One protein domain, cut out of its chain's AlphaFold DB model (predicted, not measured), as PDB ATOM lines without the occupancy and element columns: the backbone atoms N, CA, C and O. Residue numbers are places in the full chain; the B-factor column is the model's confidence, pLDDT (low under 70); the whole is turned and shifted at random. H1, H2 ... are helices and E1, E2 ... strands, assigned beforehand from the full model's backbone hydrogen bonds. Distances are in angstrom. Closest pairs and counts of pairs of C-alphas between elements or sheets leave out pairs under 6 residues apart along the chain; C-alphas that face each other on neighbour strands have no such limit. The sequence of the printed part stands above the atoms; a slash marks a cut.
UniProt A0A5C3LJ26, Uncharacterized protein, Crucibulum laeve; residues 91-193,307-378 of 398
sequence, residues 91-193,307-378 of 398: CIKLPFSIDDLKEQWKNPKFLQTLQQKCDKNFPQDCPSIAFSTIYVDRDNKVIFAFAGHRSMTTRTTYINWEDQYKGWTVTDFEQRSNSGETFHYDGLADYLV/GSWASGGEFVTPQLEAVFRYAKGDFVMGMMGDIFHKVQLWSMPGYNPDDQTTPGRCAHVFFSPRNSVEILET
ATOM      1  N   CYS A  91     140.062 178.554 183.741       94.75
ATOM      2  CA  CYS A  91     140.456 177.158 183.843       94.75
ATOM      3  C   CYS A  91     140.627 176.540 182.460       94.75
ATOM      4  O   CYS A  91     139.702 176.547 181.648       94.75
ATOM      5  N   ILE A  92     141.798 175.962 182.208       95.69
ATOM      6  CA  ILE A  92     142.106 175.252 180.969       95.69
ATOM      7  C   ILE A  92     142.132 173.758 181.266       95.69
ATOM      8  O   ILE A  92     142.904 173.283 182.101       95.69
ATOM      9  N   LYS A  93     141.286 173.003 180.562       95.69
ATOM     10  CA  LYS A  93     141.242 171.546 180.688       95.69
ATOM     11  C   LYS A  93     142.165 170.884 179.672       95.69
ATOM     12  O   LYS A  93     141.997 171.050 178.465       95.69
ATOM     13  N   LEU A  94     143.112 170.106 180.179       95.44
ATOM     14  CA  LEU A  94     144.116 169.397 179.402       95.44
ATOM     15  C   LEU A  94     143.545 168.110 178.785       95.44
ATOM     16  O   LEU A  94     142.695 167.453 179.397       95.44
ATOM     17  N   PRO A  95     144.046 167.687 177.609       94.81
ATOM     18  CA  PRO A  95     143.637 166.431 176.980       94.81
ATOM     19  C   PRO A  95     144.286 165.184 177.614       94.81
ATOM     20  O   PRO A  95     144.004 164.063 177.196       94.81
ATOM     21  N   PHE A  96     145.149 165.362 178.616       94.31
ATOM     22  CA  PHE A  96     145.878 164.302 179.312       94.31
ATOM     23  C   PHE A  96     145.686 164.395 180.834       94.31
ATOM     24  O   PHE A  96     145.247 165.416 181.366       94.31
ATOM     25  N   SER A  97     145.977 163.299 181.527       95.38
ATOM     26  CA  SER A  97     146.012 163.182 182.988       95.38
ATOM     27  C   SER A  97     147.417 163.437 183.541       95.38
ATOM     28  O   SER A  97     148.412 163.351 182.820       95.38
ATOM     29  N   ILE A  98     147.515 163.688 184.847       92.38
ATOM     30  CA  ILE A  98     148.812 163.736 185.540       92.38
ATOM     31  C   ILE A  98     149.581 162.405 185.449       92.38
ATOM     32  O   ILE A  98     150.811 162.397 185.423       92.38
ATOM     33  N   ASP A  99     148.874 161.278 185.381       93.19
ATOM     34  CA  ASP A  99     149.502 159.960 185.295       93.19
ATOM     35  C   ASP A  99     150.121 159.736 183.908       93.19
ATOM     36  O   ASP A  99     151.241 159.229 183.821       93.19
ATOM     37  N   ASP A 100     149.480 160.242 182.843       92.56
ATOM     38  CA  ASP A 100     150.065 160.238 181.495       92.56
ATOM     39  C   ASP A 100     151.405 161.010 181.479       92.56
ATOM     40  O   ASP A 100     152.372 160.550 180.870       92.56
ATOM     41  N   LEU A 101     151.500 162.149 182.188       89.31
ATOM     42  CA  LEU A 101     152.759 162.900 182.314       89.31
ATOM     43  C   LEU A 101     153.843 162.048 182.982       89.31
ATOM     44  O   LEU A 101     154.935 161.897 182.433       89.31
ATOM     45  N   LYS A 102     153.542 161.451 184.141       89.06
ATOM     46  CA  LYS A 102     154.489 160.622 184.910       89.06
ATOM     47  C   LYS A 102     155.005 159.422 184.123       89.06
ATOM     48  O   LYS A 102     156.169 159.042 184.258       89.06
ATOM     49  N   GLU A 103     154.152 158.804 183.312       89.25
ATOM     50  CA  GLU A 103     154.556 157.696 182.450       89.25
ATOM     51  C   GLU A 103     155.508 158.150 181.343       89.25
ATOM     52  O   GLU A 103     156.520 157.490 181.089       89.25
ATOM     53  N   GLN A 104     155.241 159.305 180.731       86.62
ATOM     54  CA  GLN A 104     156.063 159.853 179.655       86.62
ATOM     55  C   GLN A 104     157.495 160.195 180.101       86.62
ATOM     56  O   GLN A 104     158.427 160.013 179.317       86.62
ATOM     57  N   TRP A 105     157.709 160.595 181.362       84.31
ATOM     58  CA  TRP A 105     159.052 160.858 181.916       84.31
ATOM     59  C   TRP A 105     159.985 159.650 181.911       84.31
ATOM     60  O   TRP A 105     161.205 159.808 181.895       84.31
ATOM     61  N   LYS A 106     159.438 158.432 181.873       86.19
ATOM     62  CA  LYS A 106     160.239 157.205 181.781       86.19
ATOM     63  C   LYS A 106     160.826 156.990 180.381       86.19
ATOM     64  O   LYS A 106     161.634 156.082 180.200       86.19
ATOM     65  N   ASN A 107     160.430 157.794 179.389       89.94
ATOM     66  CA  ASN A 107     160.859 157.675 178.000       89.94
ATOM     67  C   ASN A 107     161.856 158.791 177.611       89.94
ATOM     68  O   ASN A 107     161.444 159.922 177.357       89.94
ATOM     69  N   PRO A 108     163.158 158.497 177.434       89.00
ATOM     70  CA  PRO A 108     164.155 159.505 177.056       89.00
ATOM     71  C   PRO A 108     163.866 160.227 175.728       89.00
ATOM     72  O   PRO A 108     164.182 161.407 175.578       89.00
ATOM     73  N   LYS A 109     163.221 159.551 174.762       92.88
ATOM     74  CA  LYS A 109     162.848 160.164 173.472       92.88
ATOM     75  C   LYS A 109     161.776 161.237 173.634       92.88
ATOM     76  O   LYS A 109     161.701 162.162 172.824       92.88
ATOM     77  N   PHE A 110     160.952 161.124 174.671       90.00
ATOM     78  CA  PHE A 110     159.937 162.120 174.974       90.00
ATOM     79  C   PHE A 110     160.581 163.445 175.396       90.00
ATOM     80  O   PHE A 110     160.228 164.483 174.846       90.00
ATOM     81  N   LEU A 111     161.605 163.416 176.255       85.44
ATOM     82  CA  LEU A 111     162.335 164.626 176.661       85.44
ATOM     83  C   LEU A 111     163.003 165.333 175.484       85.44
ATOM     84  O   LEU A 111     162.897 166.549 175.352       85.44
ATOM     85  N   GLN A 112     163.627 164.569 174.585       88.88
ATOM     86  CA  GLN A 112     164.199 165.129 173.362       88.88
ATOM     87  C   GLN A 112     163.123 165.795 172.492       88.88
ATOM     88  O   GLN A 112     163.351 166.869 171.940       88.88
ATOM     89  N   THR A 113     161.938 165.185 172.409       91.81
ATOM     90  CA  THR A 113     160.793 165.734 171.670       91.81
ATOM     91  C   THR A 113     160.296 167.037 172.298       91.81
ATOM     92  O   THR A 113     160.017 167.991 171.578       91.81
ATOM     93  N   LEU A 114     160.219 167.115 173.631       89.00
ATOM     94  CA  LEU A 114     159.818 168.335 174.338       89.00
ATOM     95  C   LEU A 114     160.832 169.466 174.164       89.00
ATOM     96  O   LEU A 114     160.427 170.593 173.892       89.00
ATOM     97  N   GLN A 115     162.128 169.163 174.239       85.69
ATOM     98  CA  GLN A 115     163.185 170.137 173.965       85.69
ATOM     99  C   GLN A 115     163.082 170.671 172.529       85.69
ATOM    100  O   GLN A 115     163.064 171.880 172.316       85.69
ATOM    101  N   GLN A 116     162.919 169.784 171.542       88.94
ATOM    102  CA  GLN A 116     162.703 170.186 170.149       88.94
ATOM    103  C   GLN A 116     161.431 171.020 169.979       88.94
ATOM    104  O   GLN A 116     161.424 171.968 169.198       88.94
ATOM    105  N   LYS A 117     160.359 170.697 170.715       88.94
ATOM    106  CA  LYS A 117     159.118 171.478 170.711       88.94
ATOM    107  C   LYS A 117     159.349 172.878 171.283       88.94
ATOM    108  O   LYS A 117     158.872 173.829 170.679       88.94
ATOM    109  N   CYS A 118     160.109 173.019 172.373       85.19
ATOM    110  CA  CYS A 118     160.540 174.322 172.891       85.19
ATOM    111  C   CYS A 118     161.250 175.148 171.822       85.19
ATOM    112  O   CYS A 118     160.867 176.285 171.579       85.19
ATOM    113  N   ASP A 119     162.252 174.571 171.166       82.62
ATOM    114  CA  ASP A 119     163.110 175.336 170.261       82.62
ATOM    115  C   ASP A 119     162.439 175.623 168.904       82.62
ATOM    116  O   ASP A 119     162.730 176.638 168.278       82.62
ATOM    117  N   LYS A 120     161.523 174.756 168.448       88.50
ATOM    118  CA  LYS A 120     160.847 174.892 167.147       88.50
ATOM    119  C   LYS A 120     159.502 175.615 167.218       88.50
ATOM    120  O   LYS A 120     159.176 176.360 166.299       88.50
ATOM    121  N   ASN A 121     158.697 175.347 168.247       88.31
ATOM    122  CA  ASN A 121     157.307 175.809 168.301       88.31
ATOM    123  C   ASN A 121     157.116 177.037 169.196       88.31
ATOM    124  O   ASN A 121     156.074 177.677 169.098       88.31
ATOM    125  N   PHE A 122     158.092 177.362 170.046       89.50
ATOM    126  CA  PHE A 122     158.029 178.507 170.954       89.50
ATOM    127  C   PHE A 122     159.227 179.434 170.709       89.50
ATOM    128  O   PHE A 122     160.132 179.510 171.549       89.50
ATOM    129  N   PRO A 123     159.264 180.111 169.540       84.19
ATOM    130  CA  PRO A 123     160.292 181.103 169.257       84.19
ATOM    131  C   PRO A 123     160.231 182.251 170.273       84.19
ATOM    132  O   PRO A 123     159.271 182.389 171.032       84.19
ATOM    133  N   GLN A 124     161.284 183.063 170.305       80.19
ATOM    134  CA  GLN A 124     161.461 184.138 171.285       80.19
ATOM    135  C   GLN A 124     160.335 185.192 171.254       80.19
ATOM    136  O   GLN A 124     160.100 185.864 172.248       80.19
ATOM    137  N   ASP A 125     159.638 185.327 170.128       84.50
ATOM    138  CA  ASP A 125     158.512 186.233 169.890       84.50
ATOM    139  C   ASP A 125     157.138 185.554 170.047       84.50
ATOM    140  O   ASP A 125     156.106 186.134 169.703       84.50
ATOM    141  N   CYS A 126     157.102 184.312 170.543       88.31
ATOM    142  CA  CYS A 126     155.853 183.598 170.766       88.31
ATOM    143  C   CYS A 126     154.965 184.385 171.749       88.31
ATOM    144  O   CYS A 126     155.447 184.770 172.819       88.31
ATOM    145  N   PRO A 127     153.674 184.608 171.432       91.50
ATOM    146  CA  PRO A 127     152.772 185.299 172.340       91.50
ATOM    147  C   PRO A 127     152.751 184.615 173.700       91.50
ATOM    148  O   PRO A 127     152.621 183.394 173.785       91.50
ATOM    149  N   SER A 128     152.846 185.402 174.765       93.56
ATOM    150  CA  SER A 128     152.828 184.882 176.124       93.56
ATOM    151  C   SER A 128     151.499 185.169 176.816       93.56
ATOM    152  O   SER A 128     150.883 186.221 176.631       93.56
ATOM    153  N   ILE A 129     151.036 184.204 177.604       93.81
ATOM    154  CA  ILE A 129     149.835 184.291 178.424       93.81
ATOM    155  C   ILE A 129     150.107 185.279 179.552       93.81
ATOM    156  O   ILE A 129     150.990 185.064 180.382       93.81
ATOM    157  N   ALA A 130     149.333 186.360 179.586       90.44
ATOM    158  CA  ALA A 130     149.474 187.425 180.579       90.44
ATOM    159  C   ALA A 130     148.512 187.280 181.768       90.44
ATOM    160  O   ALA A 130     148.635 187.998 182.770       90.44
ATOM    161  N   PHE A 131     147.550 186.365 181.652       92.44
ATOM    162  CA  PHE A 131     146.409 186.283 182.546       92.44
ATOM    163  C   PHE A 131     146.465 185.087 183.491       92.44
ATOM    164  O   PHE A 131     146.974 184.028 183.136       92.44
ATOM    165  N   SER A 132     145.891 185.257 184.679       93.44
ATOM    166  CA  SER A 132     145.723 184.216 185.687       93.44
ATOM    167  C   SER A 132     144.968 183.014 185.134       93.44
ATOM    168  O   SER A 132     143.850 183.153 184.637       93.44
ATOM    169  N   THR A 133     145.554 181.827 185.265       94.50
ATOM    170  CA  THR A 133     144.981 180.594 184.724       94.50
ATOM    171  C   THR A 133     145.341 179.372 185.563       94.50
ATOM    172  O   THR A 133     146.413 179.292 186.172       94.50
ATOM    173  N   ILE A 134     144.432 178.400 185.596       94.88
ATOM    174  CA  ILE A 134     144.593 177.106 186.252       94.88
ATOM    175  C   ILE A 134     144.439 176.010 185.201       94.88
ATOM    176  O   ILE A 134     143.373 175.829 184.614       94.88
ATOM    177  N   TYR A 135     145.489 175.219 185.021       95.69
ATOM    178  CA  TYR A 135     145.461 174.029 184.187       95.69
ATOM    179  C   TYR A 135     145.063 172.831 185.028       95.69
ATOM    180  O   TYR A 135     145.728 172.471 186.010       95.69
ATOM    181  N   VAL A 136     143.984 172.192 184.603       95.25
ATOM    182  CA  VAL A 136     143.508 170.946 185.183       95.25
ATOM    183  C   VAL A 136     143.631 169.824 184.172       95.25
ATOM    184  O   VAL A 136     143.448 170.016 182.973       95.25
ATOM    185  N   ASP A 137     143.937 168.638 184.663       95.31
ATOM    186  CA  ASP A 137     144.028 167.438 183.851       95.31
ATOM    187  C   ASP A 137     142.642 166.962 183.370       95.31
ATOM    188  O   ASP A 137     141.598 167.525 183.730       95.31
ATOM    189  N   ARG A 138     142.596 165.911 182.543       95.50
ATOM    190  CA  ARG A 138     141.319 165.363 182.045       95.50
ATOM    191  C   ARG A 138     140.358 164.921 183.167       95.50
ATOM    192  O   ARG A 138     139.138 164.954 182.966       95.50
ATOM    193  N   ASP A 139     140.892 164.605 184.345       94.31
ATOM    194  CA  ASP A 139     140.180 164.175 185.553       94.31
ATOM    195  C   ASP A 139     139.896 165.342 186.526       94.31
ATOM    196  O   ASP A 139     139.355 165.147 187.616       94.31
ATOM    197  N   ASN A 140     140.179 166.578 186.102       93.38
ATOM    198  CA  ASN A 140     140.041 167.829 186.852       93.38
ATOM    199  C   ASN A 140     140.998 167.972 188.053       93.38
ATOM    200  O   ASN A 140     140.707 168.720 188.989       93.38
ATOM    201  N   LYS A 141     142.143 167.281 188.048       92.38
ATOM    202  CA  LYS A 141     143.220 167.509 189.022       92.38
ATOM    203  C   LYS A 141     144.060 168.703 188.581       92.38
ATOM    204  O   LYS A 141     144.445 168.789 187.420       92.38
ATOM    205  N   VAL A 142     144.369 169.616 189.499       92.69
ATOM    206  CA  VAL A 142     145.245 170.760 189.203       92.69
ATOM    207  C   VAL A 142     146.657 170.255 188.912       92.69
ATOM    208  O   VAL A 142     147.247 169.558 189.734       92.69
ATOM    209  N   ILE A 143     147.188 170.620 187.747       92.75
ATOM    210  CA  ILE A 143     148.560 170.304 187.324       92.75
ATOM    211  C   ILE A 143     149.456 171.533 187.469       92.75
ATOM    212  O   ILE A 143     150.597 171.433 187.928       92.75
ATOM    213  N   PHE A 144     148.928 172.691 187.079       94.06
ATOM    214  CA  PHE A 144     149.673 173.934 186.996       94.06
ATOM    215  C   PHE A 144     148.744 175.122 187.234       94.06
ATOM    216  O   PHE A 144     147.588 175.115 186.823       94.06
ATOM    217  N   ALA A 145     149.258 176.149 187.886       93.75
ATOM    218  CA  ALA A 145     148.587 177.405 188.135       93.75
ATOM    219  C   ALA A 145     149.570 178.541 187.863       93.75
ATOM    220  O   ALA A 145     150.706 178.531 188.340       93.75
ATOM    221  N   PHE A 146     149.109 179.527 187.108       93.38
ATOM    222  CA  PHE A 146     149.815 180.768 186.861       93.38
ATOM    223  C   PHE A 146     148.977 181.909 187.416       93.38
ATOM    224  O   PHE A 146     147.821 182.082 187.032       93.38
ATOM    225  N   ALA A 147     149.551 182.665 188.340       88.69
ATOM    226  CA  ALA A 147     148.921 183.821 188.946       88.69
ATOM    227  C   ALA A 147     149.591 185.078 188.401       88.69
ATOM    228  O   ALA A 147     150.686 185.449 188.828       88.69
ATOM    229  N   GLY A 148     148.913 185.698 187.441       88.56
ATOM    230  CA  GLY A 148     149.319 186.954 186.832       88.56
ATOM    231  C   GLY A 148     148.235 187.998 187.046       88.56
ATOM    232  O   GLY A 148     147.910 188.361 188.181       88.56
ATOM    233  N   HIS A 149     147.656 188.467 185.944       89.25
ATOM    234  CA  HIS A 149     146.584 189.457 185.969       89.25
ATOM    235  C   HIS A 149     145.241 188.828 185.613       89.25
ATOM    236  O   HIS A 149     145.145 187.945 184.771       89.25
ATOM    237  N   ARG A 150     144.161 189.322 186.192       90.38
ATOM    238  CA  ARG A 150     142.806 188.896 185.860       90.38
ATOM    239  C   ARG A 150     141.972 190.121 185.579       90.38
ATOM    240  O   ARG A 150     141.932 191.039 186.389       90.38
ATOM    241  N   SER A 151     141.309 190.148 184.434       87.31
ATOM    242  CA  SER A 151     140.345 191.211 184.174       87.31
ATOM    243  C   SER A 151     139.166 191.079 185.143       87.31
ATOM    244  O   SER A 151     138.663 189.981 185.377       87.31
ATOM    245  N   MET A 152     138.722 192.211 185.694       85.62
ATOM    246  CA  MET A 152     137.542 192.274 186.561       85.62
ATOM    247  C   MET A 152     136.224 192.175 185.778       85.62
ATOM    248  O   MET A 152     135.164 192.006 186.381       85.62
ATOM    249  N   THR A 153     136.263 192.307 184.447       82.88
ATOM    250  CA  THR A 153     135.066 192.282 183.593       82.88
ATOM    251  C   THR A 153     134.765 190.877 183.077       82.88
ATOM    252  O   THR A 153     133.597 190.490 182.965       82.88
ATOM    253  N   THR A 154     135.803 190.080 182.816       71.44
ATOM    254  CA  THR A 154     135.657 188.666 182.473       71.44
ATOM    255  C   THR A 154     135.301 187.848 183.703       71.44
ATOM    256  O   THR A 154     135.926 187.937 184.758       71.44
ATOM    257  N   ARG A 155     134.273 187.016 183.554       72.75
ATOM    258  CA  ARG A 155     133.969 185.966 184.522       72.75
ATOM    259  C   ARG A 155     134.813 184.747 184.215       72.75
ATOM    260  O   ARG A 155     135.160 184.518 183.064       72.75
ATOM    261  N   THR A 156     135.023 183.937 185.241       74.44
ATOM    262  CA  THR A 156     135.656 182.628 185.134       74.44
ATOM    263  C   THR A 156     135.003 181.798 184.052       74.44
ATOM    264  O   THR A 156     133.793 181.536 184.092       74.44
ATOM    265  N   THR A 157     135.818 181.353 183.110       83.06
ATOM    266  CA  THR A 157     135.377 180.453 182.058       83.06
ATOM    267  C   THR A 157     136.266 179.224 181.997       83.06
ATOM    268  O   THR A 157     137.448 179.251 182.329       83.06
ATOM    269  N   TYR A 158     135.659 178.107 181.594       90.88
ATOM    270  CA  TYR A 158     136.438 176.997 181.071       90.88
ATOM    271  C   TYR A 158     136.846 177.371 179.655       90.88
ATOM    272  O   TYR A 158     135.985 177.557 178.792       90.88
ATOM    273  N   ILE A 159     138.148 177.492 179.442       90.69
ATOM    274  CA  ILE A 159     138.735 177.779 178.145       90.69
ATOM    275  C   ILE A 159     139.107 176.438 177.517       90.69
ATOM    276  O   ILE A 159     139.723 175.577 178.158       90.69
ATOM    277  N   ASN A 160     138.707 176.235 176.261       91.94
ATOM    278  CA  ASN A 160     139.196 175.082 175.520       91.94
ATOM    279  C   ASN A 160     140.702 175.230 175.333       91.94
ATOM    280  O   ASN A 160     141.186 176.310 175.013       91.94
ATOM    281  N   TRP A 161     141.427 174.128 175.451       92.62
ATOM    282  CA  TRP A 161     142.870 174.080 175.237       92.62
ATOM    283  C   TRP A 161     143.365 174.844 173.994       92.62
ATOM    284  O   TRP A 161     144.322 175.609 174.068       92.62
ATOM    285  N   GLU A 162     142.679 174.672 172.862       92.38
ATOM    286  CA  GLU A 162     143.026 175.296 171.575       92.38
ATOM    287  C   GLU A 162     142.790 176.818 171.548       92.38
ATOM    288  O   GLU A 162     143.305 177.519 170.677       92.38
ATOM    289  N   ASP A 163     142.015 177.339 172.500       92.56
ATOM    290  CA  ASP A 163     141.628 178.744 172.599       92.56
ATOM    291  C   ASP A 163     142.472 179.522 173.625       92.56
ATOM    292  O   ASP A 163     142.252 180.719 173.787       92.56
ATOM    293  N   GLN A 164     143.456 178.891 174.285       91.50
ATOM    294  CA  GLN A 164     144.184 179.468 175.431       91.50
ATOM    295  C   GLN A 164     144.879 180.819 175.170       91.50
ATOM    296  O   GLN A 164     145.140 181.559 176.112       91.50
ATOM    297  N   TYR A 165     145.151 181.168 173.909       91.12
ATOM    298  CA  TYR A 165     145.756 182.450 173.525       91.12
ATOM    299  C   TYR A 165     144.754 183.492 173.008       91.12
ATOM    300  O   TYR A 165     145.124 184.646 172.820       91.12
ATOM    301  N   LYS A 166     143.491 183.134 172.744       92.25
ATOM    302  CA  LYS A 166     142.526 184.019 172.066       92.25
ATOM    303  C   LYS A 166     141.988 185.130 172.973       92.25
ATOM    304  O   LYS A 166     140.870 185.042 173.462       92.25
ATOM    305  N   GLY A 167     142.739 186.213 173.139       88.69
ATOM    306  CA  GLY A 167     142.367 187.294 174.051       88.69
ATOM    307  C   GLY A 167     143.039 187.193 175.422       88.69
ATOM    308  O   GLY A 167     142.578 187.849 176.356       88.69
ATOM    309  N   TRP A 168     144.087 186.372 175.545       89.88
ATOM    310  CA  TRP A 168     144.842 186.154 176.787       89.88
ATOM    311  C   TRP A 168     146.345 186.439 176.633       89.88
ATOM    312  O   TRP A 168     147.142 186.079 177.502       89.88
ATOM    313  N   THR A 169     146.757 187.087 175.542       93.75
ATOM    314  CA  THR A 169     148.166 187.441 175.325       93.75
ATOM    315  C   THR A 169     148.566 188.714 176.076       93.75
ATOM    316  O   THR A 169     147.715 189.471 176.550       93.75
ATOM    317  N   VAL A 170     149.871 188.994 176.156       90.44
ATOM    318  CA  VAL A 170     150.392 190.293 176.626       90.44
ATOM    319  C   VAL A 170     149.824 191.455 175.815       90.44
ATOM    320  O   VAL A 170     149.372 192.432 176.403       90.44
ATOM    321  N   THR A 171     149.752 191.325 174.491       92.50
ATOM    322  CA  THR A 171     149.176 192.363 173.629       92.50
ATOM    323  C   THR A 171     147.705 192.622 173.959       92.50
ATOM    324  O   THR A 171     147.288 193.776 174.044       92.50
ATOM    325  N   ASP A 172     146.915 191.571 174.206       93.44
ATOM    326  CA  ASP A 172     145.512 191.723 174.614       93.44
ATOM    327  C   ASP A 172     145.391 192.415 175.975       93.44
ATOM    328  O   ASP A 172     144.532 193.278 176.172       93.44
ATOM    329  N   PHE A 173     146.259 192.046 176.921       91.56
ATOM    330  CA  PHE A 173     146.331 192.678 178.234       91.56
ATOM    331  C   PHE A 173     146.627 194.179 178.118       91.56
ATOM    332  O   PHE A 173     145.905 194.990 178.699       91.56
ATOM    333  N   GLU A 174     147.634 194.561 177.333       91.00
ATOM    334  CA  GLU A 174     148.020 195.958 177.118       91.00
ATOM    335  C   GLU A 174     146.899 196.764 176.456       91.00
ATOM    336  O   GLU A 174     146.567 197.853 176.921       91.00
ATOM    337  N   GLN A 175     146.259 196.222 175.416       93.69
ATOM    338  CA  GLN A 175     145.131 196.876 174.742       93.69
ATOM    339  C   GLN A 175     143.969 197.140 175.702       93.69
ATOM    340  O   GLN A 175     143.429 198.248 175.747       93.69
ATOM    341  N   ARG A 176     143.608 196.139 176.507       93.12
ATOM    342  CA  ARG A 176     142.547 196.250 177.511       93.12
ATOM    343  C   ARG A 176     142.910 197.246 178.612       93.12
ATOM    344  O   ARG A 176     142.102 198.120 178.927       93.12
ATOM    345  N   SER A 177     144.139 197.199 179.123       89.25
ATOM    346  CA  SER A 177     144.660 198.185 180.082       89.25
ATOM    347  C   SER A 177     144.589 199.609 179.529       89.25
ATOM    348  O   SER A 177     144.083 200.508 180.197       89.25
ATOM    349  N   ASN A 178     144.999 199.812 178.277       91.56
ATOM    350  CA  ASN A 178     144.940 201.113 177.610       91.56
ATOM    351  C   ASN A 178     143.504 201.595 177.355       91.56
ATOM    352  O   ASN A 178     143.265 202.798 177.281       91.56
ATOM    353  N   SER A 179     142.536 200.680 177.266       94.38
ATOM    354  CA  SER A 179     141.109 201.019 177.175       94.38
ATOM    355  C   SER A 179     140.475 201.422 178.517       94.38
ATOM    356  O   SER A 179     139.299 201.784 178.557       94.38
ATOM    357  N   GLY A 180     141.241 201.383 179.614       93.12
ATOM    358  CA  GLY A 180     140.765 201.695 180.962       93.12
ATOM    359  C   GLY A 180     140.118 200.511 181.683       93.12
ATOM    360  O   GLY A 180     139.455 200.706 182.703       93.12
ATOM    361  N   GLU A 181     140.288 199.288 181.175       92.56
ATOM    362  CA  GLU A 181     139.811 198.091 181.855       92.56
ATOM    363  C   GLU A 181     140.532 197.895 183.194       92.56
ATOM    364  O   GLU A 181     141.738 198.118 183.324       92.56
ATOM    365  N   THR A 182     139.786 197.470 184.213       90.31
ATOM    366  CA  THR A 182     140.333 197.219 185.544       90.31
ATOM    367  C   THR A 182     140.773 195.769 185.695       90.31
ATOM    368  O   THR A 182     140.072 194.826 185.315       90.31
ATOM    369  N   PHE A 183     141.939 195.590 186.308       88.50
ATOM    370  CA  PHE A 183     142.535 194.282 186.544       88.50
ATOM    371  C   PHE A 183     142.712 194.024 188.035       88.50
ATOM    372  O   PHE A 183     143.132 194.898 188.797       88.50
ATOM    373  N   HIS A 184     142.423 192.793 188.433       86.69
ATOM    374  CA  HIS A 184     142.903 192.206 189.665       86.69
ATOM    375  C   HIS A 184     144.286 191.605 189.441       86.69
ATOM    376  O   HIS A 184     144.532 190.948 188.431       86.69
ATOM    377  N   TYR A 185     145.176 191.786 190.406       85.38
ATOM    378  CA  TYR A 185     146.501 191.196 190.363       85.38
ATOM    379  C   TYR A 185     146.584 190.000 191.314       85.38
ATOM    380  O   TYR A 185     146.652 190.178 192.535       85.38
ATOM    381  N   ASP A 186     146.562 188.778 190.776       83.31
ATOM    382  CA  ASP A 186     146.590 187.551 191.583       83.31
ATOM    383  C   ASP A 186     148.020 187.199 192.053       83.31
ATOM    384  O   ASP A 186     148.163 186.481 193.043       83.31
ATOM    385  N   GLY A 187     149.059 187.769 191.425       76.31
ATOM    386  CA  GLY A 187     150.476 187.597 191.779       76.31
ATOM    387  C   GLY A 187     150.920 188.230 193.116       76.31
ATOM    388  O   GLY A 187     150.113 188.651 193.946       76.31
ATOM    389  N   LEU A 188     152.225 188.346 193.360       70.31
ATOM    390  CA  LEU A 188     152.797 189.042 194.522       70.31
ATOM    391  C   LEU A 188     152.817 190.557 194.332       70.31
ATOM    392  O   LEU A 188     153.332 191.055 193.342       70.31
ATOM    393  N   ALA A 189     152.313 191.296 195.317       64.75
ATOM    394  CA  ALA A 189     152.272 192.751 195.275       64.75
ATOM    395  C   ALA A 189     153.588 193.391 194.816       64.75
ATOM    396  O   ALA A 189     154.625 193.045 195.374       64.75
ATOM    397  N   ASP A 190     153.523 194.364 193.899       60.12
ATOM    398  CA  ASP A 190     154.713 195.018 193.342       60.12
ATOM    399  C   ASP A 190     155.705 195.404 194.429       60.12
ATOM    400  O   ASP A 190     156.806 194.870 194.436       60.12
ATOM    401  N   TYR A 191     155.269 196.200 195.412       59.88
ATOM    402  CA  TYR A 191     156.126 196.671 196.500       59.88
ATOM    403  C   TYR A 191     156.772 195.531 197.311       59.88
ATOM    404  O   TYR A 191     157.878 195.698 197.814       59.88
ATOM    405  N   LEU A 192     156.118 194.364 197.457       60.22
ATOM    406  CA  LEU A 192     156.752 193.197 198.087       60.22
ATOM    407  C   LEU A 192     157.886 192.680 197.217       60.22
ATOM    408  O   LEU A 192     158.926 192.310 197.746       60.22
ATOM    409  N   VAL A 193     157.681 192.656 195.905       58.69
ATOM    410  CA  VAL A 193     158.651 192.169 194.933       58.69
ATOM    411  C   VAL A 193     159.802 193.162 194.764       58.69
ATOM    412  O   VAL A 193     160.939 192.708 194.717       58.69
ATOM    413  N   GLY A 307     161.934 201.680 188.146       40.19
ATOM    414  CA  GLY A 307     161.196 201.054 187.053       40.19
ATOM    415  C   GLY A 307     162.030 201.000 185.776       40.19
ATOM    416  O   GLY A 307     162.169 202.009 185.095       40.19
ATOM    417  N   SER A 308     162.527 199.818 185.407       39.62
ATOM    418  CA  SER A 308     162.999 199.524 184.048       39.62
ATOM    419  C   SER A 308     162.811 198.032 183.728       39.62
ATOM    420  O   SER A 308     162.860 197.174 184.613       39.62
ATOM    421  N   TRP A 309     162.470 197.730 182.471       50.06
ATOM    422  CA  TRP A 309     161.858 196.465 182.047       50.06
ATOM    423  C   TRP A 309     162.795 195.683 181.122       50.06
ATOM    424  O   TRP A 309     163.273 196.221 180.127       50.06
ATOM    425  N   ALA A 310     163.021 194.404 181.424       53.97
ATOM    426  CA  ALA A 310     163.652 193.455 180.510       53.97
ATOM    427  C   ALA A 310     162.607 192.858 179.556       53.97
ATOM    428  O   ALA A 310     161.479 192.583 179.970       53.97
ATOM    429  N   SER A 311     162.986 192.624 178.299       63.00
ATOM    430  CA  SER A 311     162.206 191.821 177.353       63.00
ATOM    431  C   SER A 311     162.702 190.374 177.343       63.00
ATOM    432  O   SER A 311     163.885 190.092 177.572       63.00
ATOM    433  N   GLY A 312     161.791 189.436 177.088       75.00
ATOM    434  CA  GLY A 312     162.078 188.010 177.149       75.00
ATOM    435  C   GLY A 312     161.944 187.413 178.559       75.00
ATOM    436  O   GLY A 312     161.350 187.992 179.471       75.00
ATOM    437  N   GLY A 313     162.557 186.248 178.776       80.81
ATOM    438  CA  GLY A 313     162.581 185.563 180.074       80.81
ATOM    439  C   GLY A 313     161.270 184.874 180.462       80.81
ATOM    440  O   GLY A 313     161.096 184.517 181.637       80.81
ATOM    441  N   GLU A 314     160.385 184.672 179.489       90.25
ATOM    442  CA  GLU A 314     159.111 183.975 179.605       90.25
ATOM    443  C   GLU A 314     159.305 182.533 180.075       90.25
ATOM    444  O   GLU A 314     160.335 181.889 179.842       90.25
ATOM    445  N   PHE A 315     158.279 182.006 180.739       91.12
ATOM    446  CA  PHE A 315     158.269 180.637 181.234       91.12
ATOM    447  C   PHE A 315     157.556 179.733 180.225       91.12
ATOM    448  O   PHE A 315     156.341 179.801 180.061       91.12
ATOM    449  N   VAL A 316     158.311 178.890 179.523       93.69
ATOM    450  CA  VAL A 316     157.805 177.994 178.473       93.69
ATOM    451  C   VAL A 316     157.533 176.614 179.042       93.69
ATOM    452  O   VAL A 316     158.388 176.032 179.708       93.69
ATOM    453  N   THR A 317     156.371 176.057 178.707       94.50
ATOM    454  CA  THR A 317     155.941 174.709 179.106       94.50
ATOM    455  C   THR A 317     155.358 173.963 177.894       94.50
ATOM    456  O   THR A 317     154.168 174.056 177.592       94.50
ATOM    457  N   PRO A 318     156.170 173.192 177.149       93.00
ATOM    458  CA  PRO A 318     155.762 172.611 175.866       93.00
ATOM    459  C   PRO A 318     154.635 171.572 175.980       93.00
ATOM    460  O   PRO A 318     153.906 171.352 175.008       93.00
ATOM    461  N   GLN A 319     154.484 170.931 177.145       92.94
ATOM    462  CA  GLN A 319     153.352 170.040 177.428       92.94
ATOM    463  C   GLN A 319     152.052 170.814 177.624       92.94
ATOM    464  O   GLN A 319     151.005 170.282 177.278       92.94
ATOM    465  N   LEU A 320     152.126 172.043 178.154       93.69
ATOM    466  CA  LEU A 320     150.982 172.945 178.309       93.69
ATOM    467  C   LEU A 320     150.680 173.739 177.019       93.69
ATOM    468  O   LEU A 320     149.726 174.501 176.960       93.69
ATOM    469  N   GLU A 321     151.522 173.583 175.992       94.38
ATOM    470  CA  GLU A 321     151.516 174.420 174.787       94.38
ATOM    471  C   GLU A 321     151.513 175.926 175.093       94.38
ATOM    472  O   GLU A 321     151.039 176.741 174.303       94.38
ATOM    473  N   ALA A 322     152.094 176.278 176.242       94.75
ATOM    474  CA  ALA A 322     151.965 177.579 176.865       94.75
ATOM    475  C   ALA A 322     153.327 178.258 177.040       94.75
ATOM    476  O   ALA A 322     154.288 177.653 177.537       94.75
ATOM    477  N   VAL A 323     153.371 179.538 176.685       95.25
ATOM    478  CA  VAL A 323     154.397 180.498 177.095       95.25
ATOM    479  C   VAL A 323     153.732 181.449 178.076       95.25
ATOM    480  O   VAL A 323     152.717 182.048 177.743       95.25
ATOM    481  N   PHE A 324     154.256 181.586 179.287       93.44
ATOM    482  CA  PHE A 324     153.701 182.495 180.290       93.44
ATOM    483  C   PHE A 324     154.536 183.756 180.380       93.44
ATOM    484  O   PHE A 324     155.769 183.683 180.455       93.44
ATOM    485  N   ARG A 325     153.856 184.906 180.448       89.44
ATOM    486  CA  ARG A 325     154.499 186.151 180.855       89.44
ATOM    487  C   ARG A 325     155.076 185.894 182.241       89.44
ATOM    488  O   ARG A 325     154.363 185.469 183.138       89.44
ATOM    489  N   TYR A 326     156.374 186.088 182.411       81.94
ATOM    490  CA  TYR A 326     157.014 185.893 183.707       81.94
ATOM    491  C   TYR A 326     157.511 187.237 184.218       81.94
ATOM    492  O   TYR A 326     158.712 187.465 184.371       81.94
ATOM    493  N   ALA A 327     156.557 188.158 184.379       80.75
ATOM    494  CA  ALA A 327     156.829 189.516 184.811       80.75
ATOM    495  C   ALA A 327     156.997 189.587 186.331       80.75
ATOM    496  O   ALA A 327     156.773 188.629 187.074       80.75
ATOM    497  N   LYS A 328     157.387 190.770 186.803       73.06
ATOM    498  CA  LYS A 328     157.514 191.067 188.223       73.06
ATOM    499  C   LYS A 328     156.226 190.710 188.971       73.06
ATOM    500  O   LYS A 328     155.140 191.119 188.572       73.06
ATOM    501  N   GLY A 329     156.391 189.914 190.027       72.88
ATOM    502  CA  GLY A 329     155.332 189.425 190.910       72.88
ATOM    503  C   GLY A 329     154.427 188.338 190.334       72.88
ATOM    504  O   GLY A 329     153.689 187.724 191.109       72.88
ATOM    505  N   ASP A 330     154.499 188.045 189.033       82.12
ATOM    506  CA  ASP A 330     153.838 186.863 188.493       82.12
ATOM    507  C   ASP A 330     154.438 185.635 189.206       82.12
ATOM    508  O   ASP A 330     155.651 185.552 189.430       82.12
ATOM    509  N   PHE A 331     153.605 184.673 189.604       83.69
ATOM    510  CA  PHE A 331     154.102 183.424 190.183       83.69
ATOM    511  C   PHE A 331     153.469 182.209 189.519       83.69
ATOM    512  O   PHE A 331     152.311 182.215 189.099       83.69
ATOM    513  N   VAL A 332     154.258 181.143 189.446       88.50
ATOM    514  CA  VAL A 332     153.839 179.837 188.940       88.50
ATOM    515  C   VAL A 332     153.878 178.827 190.075       88.50
ATOM    516  O   VAL A 332     154.791 178.832 190.900       88.50
ATOM    517  N   MET A 333     152.894 177.941 190.107       87.50
ATOM    518  CA  MET A 333     152.844 176.801 191.013       87.50
ATOM    519  C   MET A 333     152.396 175.583 190.222       87.50
ATOM    520  O   MET A 333     151.472 175.657 189.421       87.50
ATOM    521  N   GLY A 334     153.024 174.438 190.439       87.62
ATOM    522  CA  GLY A 334     152.612 173.219 189.763       87.62
ATOM    523  C   GLY A 334     153.508 172.048 190.098       87.62
ATOM    524  O   GLY A 334     154.468 172.172 190.860       87.62
ATOM    525  N   MET A 335     153.205 170.913 189.483       85.94
ATOM    526  CA  MET A 335     154.022 169.705 189.563       85.94
ATOM    527  C   MET A 335     155.265 169.861 188.680       85.94
ATOM    528  O   MET A 335     155.416 169.186 187.671       85.94
ATOM    529  N   MET A 336     156.164 170.781 189.040       86.38
ATOM    530  CA  MET A 336     157.318 171.161 188.208       86.38
ATOM    531  C   MET A 336     158.327 170.020 187.998       86.38
ATOM    532  O   MET A 336     159.135 170.090 187.080       86.38
ATOM    533  N   GLY A 337     158.270 168.963 188.818       86.19
ATOM    534  CA  GLY A 337     159.015 167.721 188.584       86.19
ATOM    535  C   GLY A 337     158.430 166.848 187.466       86.19
ATOM    536  O   GLY A 337     159.158 166.057 186.879       86.19
ATOM    537  N   ASP A 338     157.142 167.025 187.153       87.44
ATOM    538  CA  ASP A 338     156.409 166.301 186.110       87.44
ATOM    539  C   ASP A 338     156.123 167.182 184.869       87.44
ATOM    540  O   ASP A 338     155.602 166.704 183.856       87.44
ATOM    541  N   ILE A 339     156.463 168.472 184.909       90.25
ATOM    542  CA  ILE A 339     156.252 169.426 183.813       90.25
ATOM    543  C   ILE A 339     157.612 169.938 183.353       90.25
ATOM    544  O   ILE A 339     158.321 170.630 184.083       90.25
ATOM    545  N   PHE A 340     157.970 169.614 182.116       91.62
ATOM    546  CA  PHE A 340     159.128 170.172 181.450       91.62
ATOM    547  C   PHE A 340     158.914 171.669 181.277       91.62
ATOM    548  O   PHE A 340     157.861 172.115 180.812       91.62
ATOM    549  N   HIS A 341     159.930 172.443 181.626       92.38
ATOM    550  CA  HIS A 341     159.875 173.886 181.521       92.38
ATOM    551  C   HIS A 341     161.237 174.463 181.156       92.38
ATOM    552  O   HIS A 341     162.286 173.884 181.442       92.38
ATOM    553  N   LYS A 342     161.207 175.619 180.502       90.19
ATOM    554  CA  LYS A 342     162.383 176.376 180.078       90.19
ATOM    555  C   LYS A 342     162.099 177.856 180.291       90.19
ATOM    556  O   LYS A 342     160.982 178.308 180.080       90.19
ATOM    557  N   VAL A 343     163.119 178.609 180.676       87.56
ATOM    558  CA  VAL A 343     163.072 180.071 180.626       87.56
ATOM    559  C   VAL A 343     163.605 180.503 179.262       87.56
ATOM    560  O   VAL A 343     164.690 180.061 178.871       87.56
ATOM    561  N   GLN A 344     162.836 181.305 178.521       85.88
ATOM    562  CA  GLN A 344     163.280 181.875 177.247       85.88
ATOM    563  C   GLN A 344     164.514 182.764 177.431       85.88
ATOM    564  O   GLN A 344     164.893 183.115 178.555       85.88
ATOM    565  N   LEU A 345     165.189 183.098 176.326       81.44
ATOM    566  CA  LEU A 345     166.282 184.060 176.409       81.44
ATOM    567  C   LEU A 345     165.710 185.378 176.950       81.44
ATOM    568  O   LEU A 345     164.525 185.655 176.802       81.44
ATOM    569  N   TRP A 346     166.518 186.165 177.636       73.31
ATOM    570  CA  TRP A 346     166.105 187.479 178.109       73.31
ATOM    571  C   TRP A 346     167.196 188.462 177.721       73.31
ATOM    572  O   TRP A 346     168.378 188.097 177.718       73.31
ATOM    573  N   SER A 347     166.797 189.671 177.354       67.06
ATOM    574  CA  SER A 347     167.706 190.779 177.085       67.06
ATOM    575  C   SER A 347     167.620 191.776 178.225       67.06
ATOM    576  O   SER A 347     166.526 192.138 178.666       67.06
ATOM    577  N   MET A 348     168.781 192.207 178.710       61.22
ATOM    578  CA  MET A 348     168.838 193.279 179.693       61.22
ATOM    579  C   MET A 348     168.403 194.585 179.023       61.22
ATOM    580  O   MET A 348     168.782 194.813 177.868       61.22
ATOM    581  N   PRO A 349     167.634 195.447 179.707       57.44
ATOM    582  CA  PRO A 349     167.621 196.846 179.319       57.44
ATOM    583  C   PRO A 349     169.063 197.369 179.405       57.44
ATOM    584  O   PRO A 349     169.852 196.873 180.215       57.44
ATOM    585  N   GLY A 350     169.417 198.330 178.550       55.16
ATOM    586  CA  GLY A 350     170.711 199.007 178.655       55.16
ATOM    587  C   GLY A 350     170.937 199.529 180.078       55.16
ATOM    588  O   GLY A 350     169.974 199.794 180.802       55.16
ATOM    589  N   TYR A 351     172.203 199.634 180.486       57.25
ATOM    590  CA  TYR A 351     172.561 200.238 181.768       57.25
ATOM    591  C   TYR A 351     171.918 201.626 181.880       57.25
ATOM    592  O   TYR A 351     171.983 202.414 180.939       57.25
ATOM    593  N   ASN A 352     171.264 201.898 183.008       58.81
ATOM    594  CA  ASN A 352     170.688 203.205 183.287       58.81
ATOM    595  C   ASN A 352     171.647 203.962 184.221       58.81
ATOM    596  O   ASN A 352     171.731 203.591 185.388       58.81
ATOM    597  N   PRO A 353     172.360 205.002 183.755       52.28
ATOM    598  CA  PRO A 353     173.340 205.713 184.580       52.28
ATOM    599  C   PRO A 353     172.710 206.440 185.776       52.28
ATOM    600  O   PRO A 353     173.355 206.595 186.811       52.28
ATOM    601  N   ASP A 354     171.427 206.806 185.686       59.03
ATOM    602  CA  ASP A 354     170.681 207.414 186.796       59.03
ATOM    603  C   ASP A 354     170.253 206.384 187.864       59.03
ATOM    604  O   ASP A 354     169.771 206.745 188.941       59.03
ATOM    605  N   ASP A 355     170.419 205.092 187.575       56.00
ATOM    606  CA  ASP A 355     170.016 203.969 188.412       56.00
ATOM    607  C   ASP A 355     171.199 203.008 188.597       56.00
ATOM    608  O   ASP A 355     171.438 202.102 187.803       56.00
ATOM    609  N   GLN A 356     171.924 203.168 189.710       47.41
ATOM    610  CA  GLN A 356     173.070 202.321 190.076       47.41
ATOM    611  C   GLN A 356     172.708 200.839 190.329       47.41
ATOM    612  O   GLN A 356     173.537 200.075 190.838       47.41
ATOM    613  N   THR A 357     171.479 200.400 190.040       48.91
ATOM    614  CA  THR A 357     171.127 198.983 190.069       48.91
ATOM    615  C   THR A 357     171.553 198.286 188.779       48.91
ATOM    616  O   THR A 357     171.234 198.687 187.664       48.91
ATOM    617  N   THR A 358     172.284 197.181 188.926       50.56
ATOM    618  CA  THR A 358     172.592 196.309 187.791       50.56
ATOM    619  C   THR A 358     171.297 195.648 187.301       50.56
ATOM    620  O   THR A 358     170.640 194.964 188.104       50.56
ATOM    621  N   PRO A 359     170.913 195.810 186.019       53.59
ATOM    622  CA  PRO A 359     169.746 195.135 185.479       53.59
ATOM    623  C   PRO A 359     169.936 193.621 185.598       53.59
ATOM    624  O   PRO A 359     170.964 193.054 185.246       53.59
ATOM    625  N   GLY A 360     168.941 192.942 186.159       57.00
ATOM    626  CA  GLY A 360     169.078 191.543 186.536       57.00
ATOM    627  C   GLY A 360     167.729 190.852 186.600       57.00
ATOM    628  O   GLY A 360     166.763 191.399 187.128       57.00
ATOM    629  N   ARG A 361     167.660 189.614 186.108       63.94
ATOM    630  CA  ARG A 361     166.501 188.750 186.330       63.94
ATOM    631  C   ARG A 361     166.717 187.936 187.596       63.94
ATOM    632  O   ARG A 361     167.510 186.994 187.603       63.94
ATOM    633  N   CYS A 362     165.966 188.265 188.641       61.81
ATOM    634  CA  CYS A 362     165.897 187.459 189.849       61.81
ATOM    635  C   CYS A 362     164.604 186.640 189.861       61.81
ATOM    636  O   CYS A 362     163.529 187.138 189.537       61.81
ATOM    637  N   ALA A 363     164.712 185.366 190.222       65.56
ATOM    638  CA  ALA A 363     163.569 184.493 190.433       65.56
ATOM    639  C   ALA A 363     163.872 183.561 191.599       65.56
ATOM    640  O   ALA A 363     165.020 183.163 191.808       65.56
ATOM    641  N   HIS A 364     162.829 183.202 192.338       64.12
ATOM    642  CA  HIS A 364     162.946 182.306 193.474       64.12
ATOM    643  C   HIS A 364     162.101 181.081 193.234       64.12
ATOM    644  O   HIS A 364     160.906 181.161 192.953       64.12
ATOM    645  N   VAL A 365     162.762 179.941 193.349       69.56
ATOM    646  CA  VAL A 365     162.138 178.642 193.176       69.56
ATOM    647  C   VAL A 365     162.027 178.017 194.550       69.56
ATOM    648  O   VAL A 365     163.041 177.704 195.174       69.56
ATOM    649  N   PHE A 366     160.785 177.860 194.996       67.12
ATOM    650  CA  PHE A 366     160.438 177.100 196.186       67.12
ATOM    651  C   PHE A 366     159.983 175.712 195.751       67.12
ATOM    652  O   PHE A 366     159.056 175.578 194.956       67.12
ATOM    653  N   PHE A 367     160.635 174.677 196.267       73.50
ATOM    654  CA  PHE A 367     160.258 173.290 196.013       73.50
ATOM    655  C   PHE A 367     160.384 172.472 197.298       73.50
ATOM    656  O   PHE A 367     161.198 172.796 198.167       73.50
ATOM    657  N   SER A 368     159.574 171.418 197.403       70.31
ATOM    658  CA  SER A 368     159.709 170.395 198.440       70.31
ATOM    659  C   SER A 368     160.205 169.110 197.768       70.31
ATOM    660  O   SER A 368     159.499 168.544 196.926       70.31
ATOM    661  N   PRO A 369     161.453 168.681 198.035       72.38
ATOM    662  CA  PRO A 369     161.955 167.404 197.551       72.38
ATOM    663  C   PRO A 369     161.070 166.255 198.033       72.38
ATOM    664  O   PRO A 369     160.602 166.254 199.167       72.38
ATOM    665  N   ARG A 370     160.912 165.217 197.205       74.38
ATOM    666  CA  ARG A 370     160.103 164.038 197.552       74.38
ATOM    667  C   ARG A 370     160.471 163.438 198.913       74.38
ATOM    668  O   ARG A 370     159.587 163.178 199.716       74.38
ATOM    669  N   ASN A 371     161.763 163.282 199.190       71.19
ATOM    670  CA  ASN A 371     162.229 162.727 200.463       71.19
ATOM    671  C   ASN A 371     161.822 163.594 201.666       71.19
ATOM    672  O   ASN A 371     161.651 163.075 202.762       71.19
ATOM    673  N   SER A 372     161.692 164.909 201.484       68.81
ATOM    674  CA  SER A 372     161.247 165.834 202.531       68.81
ATOM    675  C   SER A 372     159.765 165.627 202.822       68.81
ATOM    676  O   SER A 372     159.385 165.504 203.982       68.81
ATOM    677  N   VAL A 373     158.955 165.486 201.768       70.56
ATOM    678  CA  VAL A 373     157.532 165.147 201.889       70.56
ATOM    679  C   VAL A 373     157.353 163.807 202.604       70.56
ATOM    680  O   VAL A 373     156.597 163.746 203.563       70.56
ATOM    681  N   GLU A 374     158.092 162.766 202.212       77.00
ATOM    682  CA  GLU A 374     158.010 161.427 202.824       77.00
ATOM    683  C   GLU A 374     158.345 161.436 204.329       77.00
ATOM    684  O   GLU A 374     157.753 160.684 205.099       77.00
ATOM    685  N   ILE A 375     159.252 162.309 204.778       70.50
ATOM    686  CA  ILE A 375     159.522 162.506 206.213       70.50
ATOM    687  C   ILE A 375     158.317 163.166 206.894       70.50
ATOM    688  O   ILE A 375     157.859 162.704 207.939       70.50
ATOM    689  N   LEU A 376     157.781 164.224 206.284       68.38
ATOM    690  CA  LEU A 376     156.671 165.003 206.831       68.38
ATOM    691  C   LEU A 376     155.326 164.264 206.805       68.38
ATOM    692  O   LEU A 376     154.429 164.636 207.554       68.38
ATOM    693  N   GLU A 377     155.172 163.223 205.987       78.75
ATOM    694  CA  GLU A 377     153.968 162.379 205.956       78.75
ATOM    695  C   GLU A 377     153.709 161.666 207.286       78.75
ATOM    696  O   GLU A 377     152.561 161.352 207.605       78.75
ATOM    697  N   THR A 378     154.760 161.427 208.072       81.56
ATOM    698  CA  THR A 378     154.641 160.828 209.408       81.56
ATOM    699  C   THR A 378     154.295 161.842 210.497       81.56
ATOM    700  O   THR A 378     153.951 161.447 211.610       81.56
TER     701      THR A 378
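Overview. This is residues 91 to 193 and 307 to 378 of the 398 residues of an uncharacterized protein of Crucibulum laeve (UniProt A0A5C3LJ26). A small mixed sheet of five short strands makes a wall, and the hairpin E7 E8 lies in the middle of the model over one face of it, with H2 farther out beyond E7; H1 lies at one end of the sheet's strands, and the little sheet E4 E6 with H3 near it lies at the other end. Residues 335 to 362 form a wide loop that comes back as E10 near the edge strand E9, and residues 371 to 378, most of them in H5, stick out. The printed part has 175 residues with five named helices and ten named strands, in the order E1 H1 H2 E2 E3 E4 E5 H3 E6 H4 E7 E8 E9 E10 H5, and the large sheet runs E5 E1 E2 E3 E9. The class is mixed, helices and strands, with under half of the residues in named elements. The whole is compact, with a radius of gyration of the C-alphas of 17.5 A and spans of 51 by 40 by 37 A.

Arrangement. E1, residues 91 to 93, and E2, residues 133 to 136, are parallel neighbours at 31 degrees, with N 92 and O 134 2.9 A apart. Between them in the chain come H1, residues 98 to 104, and H2, residues 108 to 121; the four form a strand-helix-strand unit, two parallel neighbour strands with helices between, and its crossover is right-handed. H1 and H2 are close but not clearly touching, the closest C-alphas being those of Gln 104 and Phe 110 at 6.5 A, and their lines are about perpendicular at 74 degrees. E3, residues 142 to 147, forms a hairpin with E2, with N 135 and O 144 2.8 A apart. H1 is not on the sheet, but only just, with 4 pairs of C-alphas within 10 A; its Ile 98 has its C-alpha 6.8 A from that of Ile 143 in E3. E3 runs on at 84 degrees into E4, residues 149 to 151. E5, residues 158 to 160, is parallel to E1, with N 159 and O 91 2.9 A apart. H3, residues 170 to 178, is near E4, with 5 pairs of C-alphas within 10 A. E6, residues 183 to 185, is antiparallel to E4, with N 184 and O 150 2.7 A apart. H4, residues 190 to 193, is apart from H3. E7, residues 315 to 317, and E8, residues 322 to 324, form a hairpin, with N 324 and O 315 2.9 A apart. The closest C-alphas of H2 and E7 are those of Cys 118 and Val 316, at 7.2 A, and those of E3 and E8 are Phe 146 and Phe 324, at 7.8 A. E9, residues 331 to 334, is antiparallel to E3, with N 145 and O 333 2.7 A apart. E10, residues 363 to 367, pairs with no named strand and is near E9. H5, residues 370 to 376, is apart from E10. Every O i to N i+4 pair is within hydrogen-bond range in H1, H2, H3 and H5, while H4 is too short for such a pair.

Along the chain. E1 begins at C-alpha 91, (140.456, 177.158, 183.843). H2 is 19.7 A long from C-alpha 108 at (164.155, 159.505, 177.056), and H3 is 12.2 A long. E3 spans 13.6 A, E10 12.9 A and E9 10.3 A. H5 ends at C-alpha 376, (156.671, 165.003, 206.831).

Size, cuts and confidence. The two C-alphas farthest apart are those of Pro 353 and Thr 378, at 54.6 A. Residues 194 to 306 are not printed, and C-alphas 193 and 307 are 12.1 A apart across this cut. The links from H2 to E2, 11 residues, and from E9 to E10, 28 residues, are long. The mean pLDDT of the printed part is 82.5; 32 residues are under 70, among them 189 to 193, 307 to 311 and 347 to 366.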